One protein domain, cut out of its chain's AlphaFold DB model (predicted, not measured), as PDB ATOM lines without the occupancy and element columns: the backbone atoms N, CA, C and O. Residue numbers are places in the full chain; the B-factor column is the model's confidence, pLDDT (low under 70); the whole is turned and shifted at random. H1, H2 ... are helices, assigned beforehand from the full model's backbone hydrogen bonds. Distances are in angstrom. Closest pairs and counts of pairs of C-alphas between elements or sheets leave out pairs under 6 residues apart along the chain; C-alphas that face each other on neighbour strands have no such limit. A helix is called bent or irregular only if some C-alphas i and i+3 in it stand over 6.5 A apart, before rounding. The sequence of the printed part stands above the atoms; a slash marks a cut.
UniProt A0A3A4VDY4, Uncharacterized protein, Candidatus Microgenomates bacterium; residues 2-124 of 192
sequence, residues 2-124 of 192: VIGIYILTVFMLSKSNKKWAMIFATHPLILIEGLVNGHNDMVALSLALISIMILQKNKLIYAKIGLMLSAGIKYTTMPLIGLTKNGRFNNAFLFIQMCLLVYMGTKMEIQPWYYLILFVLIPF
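This is residues 2 to 124 of the 192 residues of an uncharacterized protein of Candidatus Microgenomates bacterium (UniProt A0A3A4VDY4). Seven helices run roughly along one axis as a compact bundle, with H4 and H8 in its middle, the pair H1 and H2 on one side and H5, H6 and H7 on the other. The short H3 is set at a steep tilt near one end of H1, H4 and H8. The printed part has 123 residues with eight named helices, H1 to H8 in chain order, and no named strand; the class is all helix. It is compact, with a radius of gyration of the C-alphas of 13.5 A and spans of 38 by 30 by 23 A.

H1, residues 2 to 16, begins at C-alpha 2 (30.993, -2.557, 20.639) and is 21.4 A long. H2 is residues 18 to 26 and H3 residues 28 to 36. H4, residues 40 to 56, is 24.7 A long, and H5, residues 60 to 73, 20.1 A. H6 is residues 75 to 82. H7, residues 90 to 107, is 25.6 A long. H8, residues 112 to 124, is 21.8 A long and ends at C-alpha 124 (12.592, 7.297, 8.648). H6 and H8 are irregular: C-alphas 76 and 79 are 7.4 A apart, C-alphas 120 and 123 7.3 A.

H4 is the hub, touching H1, H3, H5, H6 and H8. H1 and H2 form a hairpin, closest at the C-alphas of Leu 13 and Ala 21, 4.8 A. H1 touches H4 the same way at a shallow tilt of 23 degrees, with the C-alphas of Thr 9 and Ser 46 closest at 5.8 A. H3 touches H8 at a steep tilt of 63 degrees, closest at the C-alphas of Glu 33 and Trp 113, 5.5 A. H4 and H5 form a hairpin at 9 degrees, the C-alphas of Ser 51 and Ala 63 closest at 4.4 A. H4 and H8 run the same way at 10 degrees, Leu 49 and Val 120 having the closest C-alphas, 5.5 A. H6 and H7 form a hairpin, closest at the C-alphas of Pro 79 and Phe 93, 5.5 A. H1 and H7 are apart. In H1, H2, H3, H4, H5 and H7 every O i to N i+4 pair is within hydrogen-bond range; in H6 0 of 4 and in H8 0 of 9 are, beside 4 of 5 and 8 of 10 O i to N i+3 pairs.

The C-alphas farthest apart, those of Lys 15 and Lys 107, are 39.0 A apart. The printed part has no cut and no long link. Its mean pLDDT is 94.6, and no printed residue is under 70.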
ATOM      1  N   VAL A   2      31.710  -3.790  21.043       88.62
ATOM      2  CA  VAL A   2      30.993  -2.557  20.639       88.62
ATOM      3  C   VAL A   2      31.555  -1.893  19.370       88.62
ATOM      4  O   VAL A   2      30.794  -1.559  18.468       88.62
ATOM      5  N   ILE A   3      32.882  -1.782  19.234       93.38
ATOM      6  CA  ILE A   3      33.517  -1.182  18.040       93.38
ATOM      7  C   ILE A   3      33.157  -1.956  16.760       93.38
ATOM      8  O   ILE A   3      32.804  -1.360  15.747       93.38
ATOM      9  N   GLY A   4      33.198  -3.292  16.813       95.38
ATOM     10  CA  GLY A   4      32.891  -4.138  15.658       95.38
ATOM     11  C   GLY A   4      31.449  -3.970  15.177       95.38
ATOM     12  O   GLY A   4      31.219  -3.776  13.983       95.38
ATOM     13  N   ILE A   5      30.477  -3.975  16.101       95.25
ATOM     14  CA  ILE A   5      29.064  -3.803  15.734       95.25
ATOM     15  C   ILE A   5      28.749  -2.366  15.286       95.25
ATOM     16  O   ILE A   5      27.936  -2.169  14.382       95.25
ATOM     17  N   TYR A   6      29.446  -1.370  15.840       96.81
ATOM     18  CA  TYR A   6      29.386   0.015  15.376       96.81
ATOM     19  C   TYR A   6      29.858   0.145  13.920       96.81
ATOM     20  O   TYR A   6      29.104   0.637  13.079       96.81
ATOM     21  N   ILE A   7      31.058  -0.356  13.599       97.44
ATOM     22  CA  ILE A   7      31.617  -0.313  12.237       97.44
ATOM     23  C   ILE A   7      30.697  -1.046  11.258       97.44
ATOM     24  O   ILE A   7      30.410  -0.526  10.178       97.44
ATOM     25  N   LEU A   8      30.176  -2.216  11.642       97.44
ATOM     26  CA  LEU A   8      29.214  -2.956  10.826       97.44
ATOM     27  C   LEU A   8      27.946  -2.135  10.556       97.44
ATOM     28  O   LEU A   8      27.460  -2.114   9.426       97.44
ATOM     29  N   THR A   9      27.425  -1.432  11.561       97.62
ATOM     30  CA  THR A   9      26.235  -0.581  11.414       97.62
ATOM     31  C   THR A   9      26.499   0.586  10.470       97.62
ATOM     32  O   THR A   9      25.703   0.822   9.563       97.62
ATOM     33  N   VAL A  10      27.642   1.267  10.608       98.00
ATOM     34  CA  VAL A  10      28.070   2.337   9.689       98.00
ATOM     35  C   VAL A  10      28.212   1.800   8.265       98.00
ATOM     36  O   VAL A  10      27.681   2.395   7.325       98.00
ATOM     37  N   PHE A  11      28.876   0.654   8.093       97.81
ATOM     38  CA  PHE A  11      29.042   0.006   6.795       97.81
ATOM     39  C   PHE A  11      27.692  -0.329   6.162       97.81
ATOM     40  O   PHE A  11      27.448   0.035   5.011       97.81
ATOM     41  N   MET A  12      26.791  -0.961   6.914       96.88
ATOM     42  CA  MET A  12      25.455  -1.292   6.437       96.88
ATOM     43  C   MET A  12      24.714  -0.020   6.035       96.88
ATOM     44  O   MET A  12      24.302   0.083   4.877       96.88
ATOM     45  N   LEU A  13      24.635   0.982   6.918       96.81
ATOM     46  CA  LEU A  13      24.008   2.272   6.623       96.81
ATOM     47  C   LEU A  13      24.584   2.895   5.352       96.81
ATOM     48  O   LEU A  13      23.815   3.385   4.531       96.81
ATOM     49  N   SER A  14      25.899   2.807   5.129       97.50
ATOM     50  CA  SER A  14      26.557   3.382   3.948       97.50
ATOM     51  C   SER A  14      26.094   2.740   2.639       97.50
ATOM     52  O   SER A  14      25.990   3.429   1.623       97.50
ATOM     53  N   LYS A  15      25.758   1.441   2.671       95.50
ATOM     54  CA  LYS A  15      25.223   0.701   1.520       95.50
ATOM     55  C   LYS A  15      23.787   1.095   1.185       95.50
ATOM     56  O   LYS A  15      23.395   0.952   0.033       95.50
ATOM     57  N   SER A  16      23.015   1.579   2.157       93.31
ATOM     58  CA  SER A  16      21.652   2.069   1.918       93.31
ATOM     59  C   SER A  16      21.604   3.566   1.635       93.31
ATOM     60  O   SER A  16      20.917   3.991   0.713       93.31
ATOM     61  N   ASN A  17      22.307   4.378   2.424       95.19
ATOM     62  CA  ASN A  17      22.338   5.826   2.286       95.19
ATOM     63  C   ASN A  17      23.577   6.424   2.980       95.19
ATOM     64  O   ASN A  17      23.687   6.427   4.209       95.19
ATOM     65  N   LYS A  18      24.481   7.024   2.195       96.00
ATOM     66  CA  LYS A  18      25.713   7.657   2.704       96.00
ATOM     67  C   LYS A  18      25.446   8.757   3.741       96.00
ATOM     68  O   LYS A  18      26.218   8.895   4.683       96.00
ATOM     69  N   LYS A  19      24.344   9.508   3.613       95.56
ATOM     70  CA  LYS A  19      23.962  10.552   4.577       95.56
ATOM     71  C   LYS A  19      23.572   9.953   5.926       95.56
ATOM     72  O   LYS A  19      23.939  10.503   6.955       95.56
ATOM     73  N   TRP A  20      22.853   8.829   5.933       96.00
ATOM     74  CA  TRP A  20      22.496   8.133   7.175       96.00
ATOM     75  C   TRP A  20      23.733   7.613   7.898       96.00
ATOM     76  O   TRP A  20      23.854   7.801   9.104       96.00
ATOM     77  N   ALA A  21      24.662   7.020   7.146       97.25
ATOM     78  CA  ALA A  21      25.937   6.565   7.683       97.25
ATOM     79  C   ALA A  21      26.743   7.719   8.278       97.25
ATOM     80  O   ALA A  21      27.247   7.584   9.382       97.25
ATOM     81  N   MET A  22      26.816   8.856   7.580       96.75
ATOM     82  CA  MET A  22      27.520  10.040   8.067       96.75
ATOM     83  C   MET A  22      26.899  10.566   9.360       96.75
ATOM     84  O   MET A  22      27.623  10.721  10.331       96.75
ATOM     85  N   ILE A  23      25.572  10.761   9.402       95.88
ATOM     86  CA  ILE A  23      24.874  11.196  10.622       95.88
ATOM     87  C   ILE A  23      25.198  10.245  11.773       95.88
ATOM     88  O   ILE A  23      25.592  10.703  12.832       95.88
ATOM     89  N   PHE A  24      25.071   8.932  11.571       96.94
ATOM     90  CA  PHE A  24      25.330   7.954  12.625       96.94
ATOM     91  C   PHE A  24      26.802   7.932  13.068       96.94
ATOM     92  O   PHE A  24      27.091   7.877  14.258       96.94
ATOM     93  N   ALA A  25      27.738   7.993  12.117       97.31
ATOM     94  CA  ALA A  25      29.166   7.852  12.381       97.31
ATOM     95  C   ALA A  25      29.804   9.090  13.023       97.31
ATOM     96  O   ALA A  25      30.857   8.983  13.644       97.31
ATOM     97  N   THR A  26      29.212  10.271  12.843       96.44
ATOM     98  CA  THR A  26      29.776  11.527  13.355       96.44
ATOM     99  C   THR A  26      28.950  12.150  14.470       96.44
ATOM    100  O   THR A  26      29.358  13.173  15.020       96.44
ATOM    101  N   HIS A  27      27.806  11.563  14.840       96.81
ATOM    102  CA  HIS A  27      26.984  12.142  15.893       96.81
ATOM    103  C   HIS A  27      27.715  12.079  17.243       96.81
ATOM    104  O   HIS A  27      28.027  10.980  17.710       96.81
ATOM    105  N   PRO A  28      27.914  13.211  17.943       95.75
ATOM    106  CA  PRO A  28      28.696  13.230  19.176       95.75
ATOM    107  C   PRO A  28      28.074  12.355  20.273       95.75
ATOM    108  O   PRO A  28      28.799  11.644  20.956       95.75
ATOM    109  N   LEU A  29      26.737  12.306  20.380       96.69
ATOM    110  CA  LEU A  29      26.061  11.402  21.323       96.69
ATOM    111  C   LEU A  29      26.367   9.918  21.038       96.69
ATOM    112  O   LEU A  29      26.610   9.169  21.974       96.69
ATOM    113  N   ILE A  30      26.405   9.494  19.767       96.88
ATOM    114  CA  ILE A  30      26.745   8.106  19.405       96.88
ATOM    115  C   ILE A  30      28.203   7.806  19.746       96.88
ATOM    116  O   ILE A  30      28.503   6.745  20.284       96.88
ATOM    117  N   LEU A  31      29.111   8.732  19.439       96.31
ATOM    118  CA  LEU A  31      30.534   8.533  19.690       96.31
ATOM    119  C   LEU A  31      30.840   8.476  21.188       96.31
ATOM    120  O   LEU A  31      31.489   7.540  21.637       96.31
ATOM    121  N   ILE A  32      30.344   9.439  21.963       95.50
ATOM    122  CA  ILE A  32      30.646   9.537  23.393       95.50
ATOM    123  C   ILE A  32      29.933   8.418  24.163       95.50
ATOM    124  O   ILE A  32      30.588   7.592  24.792       95.50
ATOM    125  N   GLU A  33      28.608   8.315  24.050       95.19
ATOM    126  CA  GLU A  33      27.838   7.339  24.836       95.19
ATOM    127  C   GLU A  33      27.932   5.926  24.281       95.19
ATOM    128  O   GLU A  33      27.980   4.945  25.023       95.19
ATOM    129  N   GLY A  34      27.925   5.806  22.957       93.88
ATOM    130  CA  GLY A  34      27.918   4.508  22.311       93.88
ATOM    131  C   GLY A  34      29.305   3.884  22.254       93.88
ATOM    132  O   GLY A  34      29.467   2.726  22.632       93.88
ATOM    133  N   LEU A  35      30.302   4.628  21.766       93.19
ATOM    134  CA  LEU A  35      31.623   4.076  21.456       93.19
ATOM    135  C   LEU A  35      32.626   4.228  22.604       93.19
ATOM    136  O   LEU A  35      33.288   3.249  22.940       93.19
ATOM    137  N   VAL A  36      32.741   5.424  23.190       94.25
ATOM    138  CA  VAL A  36      33.732   5.717  24.240       94.25
ATOM    139  C   VAL A  36      33.308   5.116  25.578       94.25
ATOM    140  O   VAL A  36      34.076   4.365  26.170       94.25
ATOM    141  N   ASN A  37      32.073   5.371  26.017       91.38
ATOM    142  CA  ASN A  37      31.554   4.827  27.279       91.38
ATOM    143  C   ASN A  37      31.202   3.332  27.187       91.38
ATOM    144  O   ASN A  37      31.031   2.666  28.205       91.38
ATOM    145  N   GLY A  38      31.098   2.781  25.971       89.06
ATOM    146  CA  GLY A  38      30.928   1.346  25.745       89.06
ATOM    147  C   GLY A  38      29.598   0.773  26.246       89.06
ATOM    148  O   GLY A  38      29.532  -0.417  26.556       89.06
ATOM    149  N   HIS A  39      28.538   1.583  26.331       89.12
ATOM    150  CA  HIS A  39      27.242   1.120  26.819       89.12
ATOM    151  C   HIS A  39      26.633   0.033  25.919       89.12
ATOM    152  O   HIS A  39      26.630   0.126  24.689       89.12
ATOM    153  N   ASN A  40      26.004  -0.972  26.540       92.88
ATOM    154  CA  ASN A  40      25.268  -2.030  25.832       92.88
ATOM    155  C   ASN A  40      24.101  -1.482  24.987       92.88
ATOM    156  O   ASN A  40      23.695  -2.114  24.010       92.88
ATOM    157  N   ASP A  41      23.615  -0.279  25.307       94.69
ATOM    158  CA  ASP A  41      22.722   0.536  24.478       94.69
ATOM    159  C   ASP A  41      23.160   0.597  23.018       94.69
ATOM    160  O   ASP A  41      22.331   0.497  22.114       94.69
ATOM    161  N   MET A  42      24.468   0.709  22.783       96.38
ATOM    162  CA  MET A  42      25.023   0.789  21.443       96.38
ATOM    163  C   MET A  42      24.833  -0.509  20.666       96.38
ATOM    164  O   MET A  42      24.531  -0.483  19.473       96.38
ATOM    165  N   VAL A  43      24.973  -1.653  21.339       97.00
ATOM    166  CA  VAL A  43      24.755  -2.974  20.738       97.00
ATOM    167  C   VAL A  43      23.279  -3.143  20.387       97.00
ATOM    168  O   VAL A  43      22.958  -3.517  19.258       97.00
ATOM    169  N   ALA A  44      22.380  -2.790  21.312       97.44
ATOM    170  CA  ALA A  44      20.937  -2.847  21.086       97.44
ATOM    171  C   ALA A  44      20.502  -1.933  19.925       97.44
ATOM    172  O   ALA A  44      19.793  -2.383  19.022       97.44
ATOM    173  N   LEU A  45      20.972  -0.681  19.902       97.38
ATOM    174  CA  LEU A  45      20.726   0.278  18.822       97.38
ATOM    175  C   LEU A  45      21.254  -0.234  17.476       97.38
ATOM    176  O   LEU A  45      20.543  -0.183  16.474       97.38
ATOM    177  N   SER A  46      22.486  -0.745  17.455       97.56
ATOM    178  CA  SER A  46      23.132  -1.262  16.245       97.56
ATOM    179  C   SER A  46      22.351  -2.437  15.655       97.56
ATOM    180  O   SER A  46      22.033  -2.437  14.464       97.56
ATOM    181  N   LEU A  47      21.948  -3.405  16.490       97.88
ATOM    182  CA  LEU A  47      21.092  -4.516  16.063       97.88
ATOM    183  C   LEU A  47      19.739  -4.029  15.544       97.88
ATOM    184  O   LEU A  47      19.281  -4.506  14.505       97.88
ATOM    185  N   ALA A  48      19.109  -3.063  16.218       97.75
ATOM    186  CA  ALA A  48      17.834  -2.506  15.777       97.75
ATOM    187  C   ALA A  48      17.957  -1.821  14.405       97.75
ATOM    188  O   ALA A  48      17.146  -2.076  13.514       97.75
ATOM    189  N   LEU A  49      19.000  -1.012  14.194       97.31
ATOM    190  CA  LEU A  49      19.262  -0.349  12.917       97.31
ATOM    191  C   LEU A  49      19.542  -1.346  11.792       97.31
ATOM    192  O   LEU A  49      18.903  -1.265  10.744       97.31
ATOM    193  N   ILE A  50      20.428  -2.321  12.009       97.62
ATOM    194  CA  ILE A  50      20.695  -3.384  11.028       97.62
ATOM    195  C   ILE A  50      19.395  -4.127  10.680       97.62
ATOM    196  O   ILE A  50      19.109  -4.377   9.507       97.62
ATOM    197  N   SER A  51      18.558  -4.419  11.675       97.31
ATOM    198  CA  SER A  51      17.270  -5.087  11.470       97.31
ATOM    199  C   SER A  51      16.292  -4.243  10.653       97.31
ATOM    200  O   SER A  51      15.616  -4.765   9.768       97.31
ATOM    201  N   ILE A  52      16.254  -2.928  10.867       95.38
ATOM    202  CA  ILE A  52      15.455  -1.998  10.056       95.38
ATOM    203  C   ILE A  52      15.959  -1.943   8.613       95.38
ATOM    204  O   ILE A  52      15.162  -1.898   7.676       95.38
ATOM    205  N   MET A  53      17.268  -2.016   8.396       95.44
ATOM    206  CA  MET A  53      17.827  -2.099   7.047       95.44
ATOM    207  C   MET A  53      17.442  -3.401   6.334       95.44
ATOM    208  O   MET A  53      17.147  -3.399   5.138       95.44
ATOM    209  N   ILE A  54      17.401  -4.518   7.061       95.94
ATOM    210  CA  ILE A  54      16.898  -5.803   6.555       95.94
ATOM    211  C   ILE A  54      15.391  -5.708   6.260       95.94
ATOM    212  O   ILE A  54      14.938  -6.193   5.219       95.94
ATOM    213  N   LEU A  55      14.624  -5.018   7.113       94.62
ATOM    214  CA  LEU A  55      13.189  -4.774   6.930       94.62
ATOM    215  C   LEU A  55      12.907  -4.017   5.626       94.62
ATOM    216  O   LEU A  55      12.002  -4.387   4.877       94.62
ATOM    217  N   GLN A  56      13.712  -2.998   5.308       91.81
ATOM    218  CA  GLN A  56      13.601  -2.241   4.054       91.81
ATOM    219  C   GLN A  56      13.806  -3.130   2.810       91.81
ATOM    220  O   GLN A  56      13.151  -2.919   1.782       91.81
ATOM    221  N   LYS A  57      14.627  -4.185   2.926       93.12
ATOM    222  CA  LYS A  57      14.891  -5.195   1.884       93.12
ATOM    223  C   LYS A  57      13.832  -6.312   1.797       93.12
ATOM    224  O   LYS A  57      14.113  -7.351   1.213       93.12
ATOM    225  N   ASN A  58      12.634  -6.127   2.365       91.50
ATOM    226  CA  ASN A  58      11.531  -7.110   2.377       91.50
ATOM    227  C   ASN A  58      11.819  -8.426   3.124       91.50
ATOM    228  O   ASN A  58      11.046  -9.375   3.030       91.50
ATOM    229  N   LYS A  59      12.890  -8.502   3.918       94.94
ATOM    230  CA  LYS A  59      13.250  -9.702   4.684       94.94
ATOM    231  C   LYS A  59      12.627  -9.665   6.084       94.94
ATOM    232  O   LYS A  59      13.332  -9.561   7.084       94.94
ATOM    233  N   LEU A  60      11.291  -9.712   6.143       95.62
ATOM    234  CA  LEU A  60      10.509  -9.448   7.361       95.62
ATOM    235  C   LEU A  60      10.912 -10.334   8.546       95.62
ATOM    236  O   LEU A  60      11.183  -9.804   9.617       95.62
ATOM    237  N   ILE A  61      10.985 -11.654   8.358       96.81
ATOM    238  CA  ILE A  61      11.277 -12.610   9.441       96.81
ATOM    239  C   ILE A  61      12.634 -12.297  10.086       96.81
ATOM    240  O   ILE A  61      12.712 -12.090  11.294       96.81
ATOM    241  N   TYR A  62      13.685 -12.161   9.275       97.75
ATOM    242  CA  TYR A  62      15.032 -11.839   9.755       97.75
ATOM    243  C   TYR A  62      15.094 -10.483  10.466       97.75
ATOM    244  O   TYR A  62      15.761 -10.350  11.488       97.75
ATOM    245  N   ALA A  63      14.364  -9.484   9.960       97.19
ATOM    246  CA  ALA A  63      14.264  -8.190  10.620       97.19
ATOM    247  C   ALA A  63      13.574  -8.287  11.988       97.19
ATOM    248  O   ALA A  63      14.032  -7.675  12.948       97.19
ATOM    249  N   LYS A  64      12.487  -9.058  12.105       97.38
ATOM    250  CA  LYS A  64      11.779  -9.231  13.380       97.38
ATOM    251  C   LYS A  64      12.620  -9.993  14.395       97.38
ATOM    252  O   LYS A  64      12.701  -9.542  15.529       97.38
ATOM    253  N   ILE A  65      13.307 -11.058  13.979       98.25
ATOM    254  CA  ILE A  65      14.253 -11.781  14.839       98.25
ATOM    255  C   ILE A  65      15.323 -10.819  15.363       98.25
ATOM    256  O   ILE A  65      15.546 -10.749  16.566       98.25
ATOM    257  N   GLY A  66      15.938 -10.017  14.491       98.12
ATOM    258  CA  GLY A  66      16.951  -9.051  14.915       98.12
ATOM    259  C   GLY A  66      16.415  -7.956  15.853       98.12
ATOM    260  O   GLY A  66      17.090  -7.589  16.814       98.12
ATOM    261  N   LEU A  67      15.180  -7.481  15.645       97.81
ATOM    262  CA  LEU A  67      14.515  -6.542  16.560       97.81
ATOM    263  C   LEU A  67      14.190  -7.186  17.917       97.81
ATOM    264  O   LEU A  67      14.354  -6.538  18.945       97.81
ATOM    265  N   MET A  68      13.781  -8.457  17.940       98.38
ATOM    266  CA  MET A  68      13.574  -9.213  19.182       98.38
ATOM    267  C   MET A  68      14.892  -9.428  19.930       98.38
ATOM    268  O   MET A  68      14.930  -9.256  21.144       98.38
ATOM    269  N   LEU A  69      15.985  -9.725  19.220       98.19
ATOM    270  CA  LEU A  69      17.321  -9.817  19.816       98.19
ATOM    271  C   LEU A  69      17.765  -8.472  20.402       98.19
ATOM    272  O   LEU A  69      18.271  -8.433  21.519       98.19
ATOM    273  N   SER A  70      17.528  -7.361  19.696       98.12
ATOM    274  CA  SER A  70      17.770  -6.016  20.236       98.12
ATOM    275  C   SER A  70      16.981  -5.779  21.529       98.12
ATOM    276  O   SER A  70      17.559  -5.314  22.512       98.12
ATOM    277  N   ALA A  71      15.694  -6.145  21.554       97.81
ATOM    278  CA  ALA A  71      14.842  -6.012  22.736       97.81
ATOM    279  C   ALA A  71      15.303  -6.900  23.898       97.81
ATOM    280  O   ALA A  71      15.222  -6.482  25.050       97.81
ATOM    281  N   GLY A  72      15.840  -8.086  23.596       97.44
ATOM    282  CA  GLY A  72      16.451  -8.979  24.578       97.44
ATOM    283  C   GLY A  72      17.729  -8.417  25.209       97.44
ATOM    284  O   GLY A  72      18.004  -8.704  26.368       97.44
ATOM    285  N   ILE A  73      18.488  -7.577  24.491       96.50
ATOM    286  CA  ILE A  73      19.624  -6.841  25.073       96.50
ATOM    287  C   ILE A  73      19.125  -5.664  25.908       96.50
ATOM    288  O   ILE A  73      19.616  -5.433  27.014       96.50
ATOM    289  N   LYS A  74      18.175  -4.889  25.371       95.38
ATOM    290  CA  LYS A  74      17.607  -3.747  26.078       95.38
ATOM    291  C   LYS A  74      16.120  -3.596  25.793       95.38
ATOM    292  O   LYS A  74      15.724  -3.185  24.707       95.38
ATOM    293  N   TYR A  75      15.298  -3.800  26.823       94.44
ATOM    294  CA  TYR A  75      13.835  -3.717  26.728       94.44
ATOM    295  C   TYR A  75      13.314  -2.372  26.220       94.44
ATOM    296  O   TYR A  75      12.212  -2.296  25.681       94.44
ATOM    297  N   THR A  76      14.117  -1.309  26.317       94.38
ATOM    298  CA  THR A  76      13.767  -0.004  25.754       94.38
ATOM    299  C   THR A  76      13.598  -0.029  24.241       94.38
ATOM    300  O   THR A  76      13.005   0.900  23.714       94.38
ATOM    301  N   THR A  77      14.088  -1.054  23.539       96.75
ATOM    302  CA  THR A  77      13.928  -1.215  22.087       96.75
ATOM    303  C   THR A  77      12.725  -2.089  21.708       96.75
ATOM    304  O   THR A  77      12.412  -2.224  20.527       96.75
ATOM    305  N   MET A  78      11.993  -2.639  22.686       97.12
ATOM    306  CA  MET A  78      10.823  -3.495  22.460       97.12
ATOM    307  C   MET A  78       9.742  -2.861  21.564       97.12
ATOM    308  O   MET A  78       9.251  -3.563  20.674       97.12
ATOM    309  N   PRO A  79       9.397  -1.557  21.684       96.44
ATOM    310  CA  PRO A  79       8.424  -0.932  20.781       96.44
ATOM    311  C   PRO A  79       8.813  -1.038  19.299       96.44
ATOM    312  O   PRO A  79       7.948  -1.092  18.425       96.44
ATOM    313  N   LEU A  80      10.112  -1.132  18.998       96.38
ATOM    314  CA  LEU A  80      10.616  -1.198  17.628       96.38
ATOM    315  C   LEU A  80      10.256  -2.503  16.917       96.38
ATOM    316  O   LEU A  80      10.200  -2.520  15.687       96.38
ATOM    317  N   ILE A  81       9.944  -3.574  17.658       96.75
ATOM    318  CA  ILE A  81       9.459  -4.839  17.085       96.75
ATOM    319  C   ILE A  81       8.198  -4.596  16.249       96.75
ATOM    320  O   ILE A  81       7.980  -5.291  15.262       96.75
ATOM    321  N   GLY A  82       7.396  -3.579  16.572       94.56
ATOM    322  CA  GLY A  82       6.195  -3.219  15.827       94.56
ATOM    323  C   GLY A  82       6.434  -2.548  14.470       94.56
ATOM    324  O   GLY A  82       5.520  -2.495  13.647       94.56
ATOM    325  N   LEU A  83       7.654  -2.078  14.180       93.75
ATOM    326  CA  LEU A  83       7.941  -1.343  12.947       93.75
ATOM    327  C   LEU A  83       7.723  -2.201  11.697       93.75
ATOM    328  O   LEU A  83       8.083  -3.379  11.634       93.75
ATOM    329  N   THR A  84       7.149  -1.586  10.667       92.06
ATOM    330  CA  THR A  84       6.833  -2.223   9.384       92.06
ATOM    331  C   THR A  84       7.425  -1.426   8.227       92.06
ATOM    332  O   THR A  84       7.649  -0.219   8.335       92.06
ATOM    333  N   LYS A  85       7.651  -2.089   7.086       88.38
ATOM    334  CA  LYS A  85       8.132  -1.415   5.874       88.38
ATOM    335  C   LYS A  85       7.130  -0.377   5.353       88.38
ATOM    336  O   LYS A  85       7.536   0.708   4.957       88.38
ATOM    337  N   ASN A  86       5.836  -0.699   5.390       86.88
ATOM    338  CA  ASN A  86       4.776   0.142   4.819       86.88
ATOM    339  C   ASN A  86       4.458   1.377   5.672       86.88
ATOM    340  O   ASN A  86       3.647   2.205   5.271       86.88
ATOM    341  N   GLY A  87       5.035   1.497   6.869       84.62
ATOM    342  CA  GLY A  87       4.926   2.709   7.677       84.62
ATOM    343  C   GLY A  87       3.591   2.926   8.390       84.62
ATOM    344  O   GLY A  87       3.554   3.757   9.293       84.62
ATOM    345  N   ARG A  88       2.528   2.170   8.059       85.44
ATOM    346  CA  ARG A  88       1.146   2.397   8.542       85.44
ATOM    347  C   ARG A  88       1.050   2.622  10.055       85.44
ATOM    348  O   ARG A  88       0.314   3.499  10.485       85.44
ATOM    349  N   PHE A  89       1.808   1.858  10.840       88.81
ATOM    350  CA  PHE A  89       1.808   1.943  12.305       88.81
ATOM    351  C   PHE A  89       3.121   2.460  12.899       88.81
ATOM    352  O   PHE A  89       3.253   2.521  14.118       88.81
ATOM    353  N   ASN A  90       4.099   2.858  12.077       91.06
ATOM    354  CA  ASN A  90       5.421   3.231  12.587       91.06
ATOM    355  C   ASN A  90       5.325   4.437  13.526       91.06
ATOM    356  O   ASN A  90       5.902   4.401  14.603       91.06
ATOM    357  N   ASN A  91       4.519   5.445  13.183       90.69
ATOM    358  CA  ASN A  91       4.290   6.601  14.055       90.69
ATOM    359  C   ASN A  91       3.781   6.200  15.450       90.69
ATOM    360  O   ASN A  91       4.217   6.782  16.436       90.69
ATOM    361  N   ALA A  92       2.903   5.195  15.546       93.56
ATOM    362  CA  ALA A  92       2.370   4.733  16.827       93.56
ATOM    363  C   ALA A  92       3.458   4.061  17.677       93.56
ATOM    364  O   ALA A  92       3.618   4.396  18.846       93.56
ATOM    365  N   PHE A  93       4.264   3.173  17.089       93.81
ATOM    366  CA  PHE A  93       5.371   2.534  17.809       93.81
ATOM    367  C   PHE A  93       6.464   3.521  18.216       93.81
ATOM    368  O   PHE A  93       7.045   3.390  19.291       93.81
ATOM    369  N   LEU A  94       6.711   4.544  17.399       90.50
ATOM    370  CA  LEU A  94       7.634   5.617  17.752       90.50
ATOM    371  C   LEU A  94       7.073   6.528  18.840       90.50
ATOM    372  O   LEU A  94       7.818   6.950  19.716       90.50
ATOM    373  N   PHE A  95       5.768   6.785  18.842       92.50
ATOM    374  CA  PHE A  95       5.116   7.471  19.949       92.50
ATOM    375  C   PHE A  95       5.246   6.669  21.251       92.50
ATOM    376  O   PHE A  95       5.681   7.220  22.258       92.50
ATOM    377  N   ILE A  96       4.992   5.355  21.214       95.50
ATOM    378  CA  ILE A  96       5.207   4.457  22.361       95.50
ATOM    379  C   ILE A  96       6.673   4.503  22.822       95.50
ATOM    380  O   ILE A  96       6.931   4.585  24.021       95.50
ATOM    381  N   GLN A  97       7.634   4.513  21.892       94.50
ATOM    382  CA  GLN A  97       9.057   4.666  22.207       94.50
ATOM    383  C   GLN A  97       9.344   5.980  22.952       94.50
ATOM    384  O   GLN A  97      10.083   5.974  23.935       94.50
ATOM    385  N   MET A  98       8.753   7.095  22.513       93.06
ATOM    386  CA  MET A  98       8.900   8.386  23.188       93.06
ATOM    387  C   MET A  98       8.262   8.373  24.579       93.06
ATOM    388  O   MET A  98       8.892   8.817  25.535       93.06
ATOM    389  N   CYS A  99       7.055   7.815  24.721       94.88
ATOM    390  CA  CYS A  99       6.403   7.644  26.020       94.88
ATOM    391  C   CYS A  99       7.257   6.811  26.979       94.88
ATOM    392  O   CYS A  99       7.347   7.147  28.156       94.88
ATOM    393  N   LEU A 100       7.920   5.764  26.482       94.69
ATOM    394  CA  LEU A 100       8.814   4.935  27.285       94.69
ATOM    395  C   LEU A 100      10.040   5.718  27.773       94.69
ATOM    396  O   LEU A 100      10.399   5.602  28.940       94.69
ATOM    397  N   LEU A 101      10.650   6.550  26.923       93.69
ATOM    398  CA  LEU A 101      11.768   7.413  27.329       93.69
ATOM    399  C   LEU A 101      11.345   8.444  28.379       93.69
ATOM    400  O   LEU A 101      12.060   8.646  29.358       93.69
ATOM    401  N   VAL A 102      10.166   9.052  28.215       93.06
ATOM    402  CA  VAL A 102       9.597   9.976  29.209       93.06
ATOM    403  C   VAL A 102       9.323   9.249  30.524       93.06
ATOM    404  O   VAL A 102       9.730   9.722  31.581       93.06
ATOM    405  N   TYR A 103       8.698   8.071  30.467       94.25
ATOM    406  CA  TYR A 103       8.439   7.244  31.643       94.25
ATOM    407  C   TYR A 103       9.738   6.927  32.391       94.25
ATOM    408  O   TYR A 103       9.832   7.188  33.591       94.25
ATOM    409  N   MET A 104      10.765   6.453  31.680       92.00
ATOM    410  CA  MET A 104      12.079   6.194  32.263       92.00
ATOM    411  C   MET A 104      12.683   7.444  32.893       92.00
ATOM    412  O   MET A 104      13.155   7.358  34.016       92.00
ATOM    413  N   GLY A 105      12.616   8.598  32.225       88.88
ATOM    414  CA  GLY A 105      13.132   9.858  32.765       88.88
ATOM    415  C   GLY A 105      12.376  10.389  33.988       88.88
ATOM    416  O   GLY A 105      12.904  11.238  34.697       88.88
ATOM    417  N   THR A 106      11.152   9.911  34.245       88.19
ATOM    418  CA  THR A 106      10.372  10.279  35.445       88.19
ATOM    419  C   THR A 106      10.537   9.296  36.603       88.19
ATOM    420  O   THR A 106      10.361   9.675  37.758       88.19
ATOM    421  N   LYS A 107      10.824   8.022  36.309       92.12
ATOM    422  CA  LYS A 107      10.986   6.962  37.319       92.12
ATOM    423  C   LYS A 107      12.436   6.709  37.695       92.12
ATOM    424  O   LYS A 107      12.704   6.196  38.774       92.12
ATOM    425  N   MET A 108      13.345   7.044  36.796       88.75
ATOM    426  CA  MET A 108      14.782   6.926  36.954       88.75
ATOM    427  C   MET A 108      15.421   8.261  36.590       88.75
ATOM    428  O   MET A 108      14.789   9.150  36.022       88.75
ATOM    429  N   GLU A 109      16.699   8.393  36.911       91.06
ATOM    430  CA  GLU A 109      17.494   9.543  36.508       91.06
ATOM    431  C   GLU A 109      17.550   9.662  34.976       91.06
ATOM    432  O   GLU A 109      17.682   8.659  34.267       91.06
ATOM    433  N   ILE A 110      17.487  10.883  34.440       93.75
ATOM    434  CA  ILE A 110      17.617  11.087  32.997       93.75
ATOM    435  C   ILE A 110      19.080  10.870  32.623       93.75
ATOM    436  O   ILE A 110      19.948  11.642  33.031       93.75
ATOM    437  N   GLN A 111      19.355   9.829  31.839       93.94
ATOM    438  CA  GLN A 111      20.706   9.509  31.387       93.94
ATOM    439  C   GLN A 111      20.856   9.695  29.869       93.94
ATOM    440  O   GLN A 111      19.972   9.263  29.121       93.94
ATOM    441  N   PRO A 112      21.958  10.304  29.385       95.38
ATOM    442  CA  PRO A 112      22.175  10.559  27.957       95.38
ATOM    443  C   PRO A 112      22.090   9.306  27.081       95.38
ATOM    444  O   PRO A 112      21.456   9.340  26.023       95.38
ATOM    445  N   TRP A 113      22.649   8.179  27.535       94.75
ATOM    446  CA  TRP A 113      22.663   6.937  26.760       94.75
ATOM    447  C   TRP A 113      21.266   6.366  26.482       94.75
ATOM    448  O   TRP A 113      21.075   5.741  25.442       94.75
ATOM    449  N   TYR A 114      20.250   6.653  27.311       94.94
ATOM    450  CA  TYR A 114      18.866   6.235  27.033       94.94
ATOM    451  C   TYR A 114      18.345   6.780  25.699       94.94
ATOM    452  O   TYR A 114      17.526   6.137  25.043       94.94
ATOM    453  N   TYR A 115      18.852   7.933  25.262       95.56
ATOM    454  CA  TYR A 115      18.435   8.595  24.031       95.56
ATOM    455  C   TYR A 115      19.182   8.102  22.788       95.56
ATOM    456  O   TYR A 115      18.806   8.479  21.678       95.56
ATOM    457  N   LEU A 116      20.170   7.205  22.926       96.31
ATOM    458  CA  LEU A 116      20.807   6.550  21.778       96.31
ATOM    459  C   LEU A 116      19.771   5.851  20.890       96.31
ATOM    460  O   LEU A 116      19.880   5.871  19.664       96.31
ATOM    461  N   ILE A 117      18.709   5.307  21.486       95.38
ATOM    462  CA  ILE A 117      17.651   4.630  20.736       95.38
ATOM    463  C   ILE A 117      16.947   5.537  19.715       95.38
ATOM    464  O   ILE A 117      16.432   5.039  18.717       95.38
ATOM    465  N   LEU A 118      16.975   6.864  19.890       93.75
ATOM    466  CA  LEU A 118      16.405   7.799  18.917       93.75
ATOM    467  C   LEU A 118      17.102   7.721  17.556       93.75
ATOM    468  O   LEU A 118      16.470   7.967  16.532       93.75
ATOM    469  N   PHE A 119      18.371   7.311  17.494       95.69
ATOM    470  CA  PHE A 119      19.073   7.152  16.216       95.69
ATOM    471  C   PHE A 119      18.548   5.997  15.374       95.69
ATOM    472  O   PHE A 119      18.823   5.935  14.175       95.69
ATOM    473  N   VAL A 120      17.698   5.140  15.938       94.19
ATOM    474  CA  VAL A 120      16.952   4.167  15.147       94.19
ATOM    475  C   VAL A 120      16.012   4.833  14.130       94.19
ATOM    476  O   VAL A 120      15.629   4.225  13.132       94.19
ATOM    477  N   LEU A 121      15.670   6.107  14.362       89.25
ATOM    478  CA  LEU A 121      14.827   6.927  13.500       89.25
ATOM    479  C   LEU A 121      15.540   7.419  12.244       89.25
ATOM    480  O   LEU A 121      14.855   7.916  11.352       89.25
ATOM    481  N   ILE A 122      16.872   7.306  12.142       93.38
ATOM    482  CA  ILE A 122      17.640   7.833  11.003       93.38
ATOM    483  C   ILE A 122      17.015   7.433   9.652       93.38
ATOM    484  O   ILE A 122      16.795   8.328   8.835       93.38
ATOM    485  N   PRO A 123      16.644   6.162   9.393       90.88
ATOM    486  CA  PRO A 123      16.095   5.774   8.094       90.88
ATOM    487  C   PRO A 123      14.711   6.360   7.777       90.88
ATOM    488  O   PRO A 123      14.297   6.337   6.619       90.88
ATOM    489  N   PHE A 124      13.988   6.870   8.778       88.19
ATOM    490  CA  PHE A 124      12.592   7.297   8.648       88.19
ATOM    491  C   PHE A 124      12.388   8.808   8.859       88.19
ATOM    492  O   PHE A 124      11.602   9.425   8.145       88.19
TER     493      PHE A 124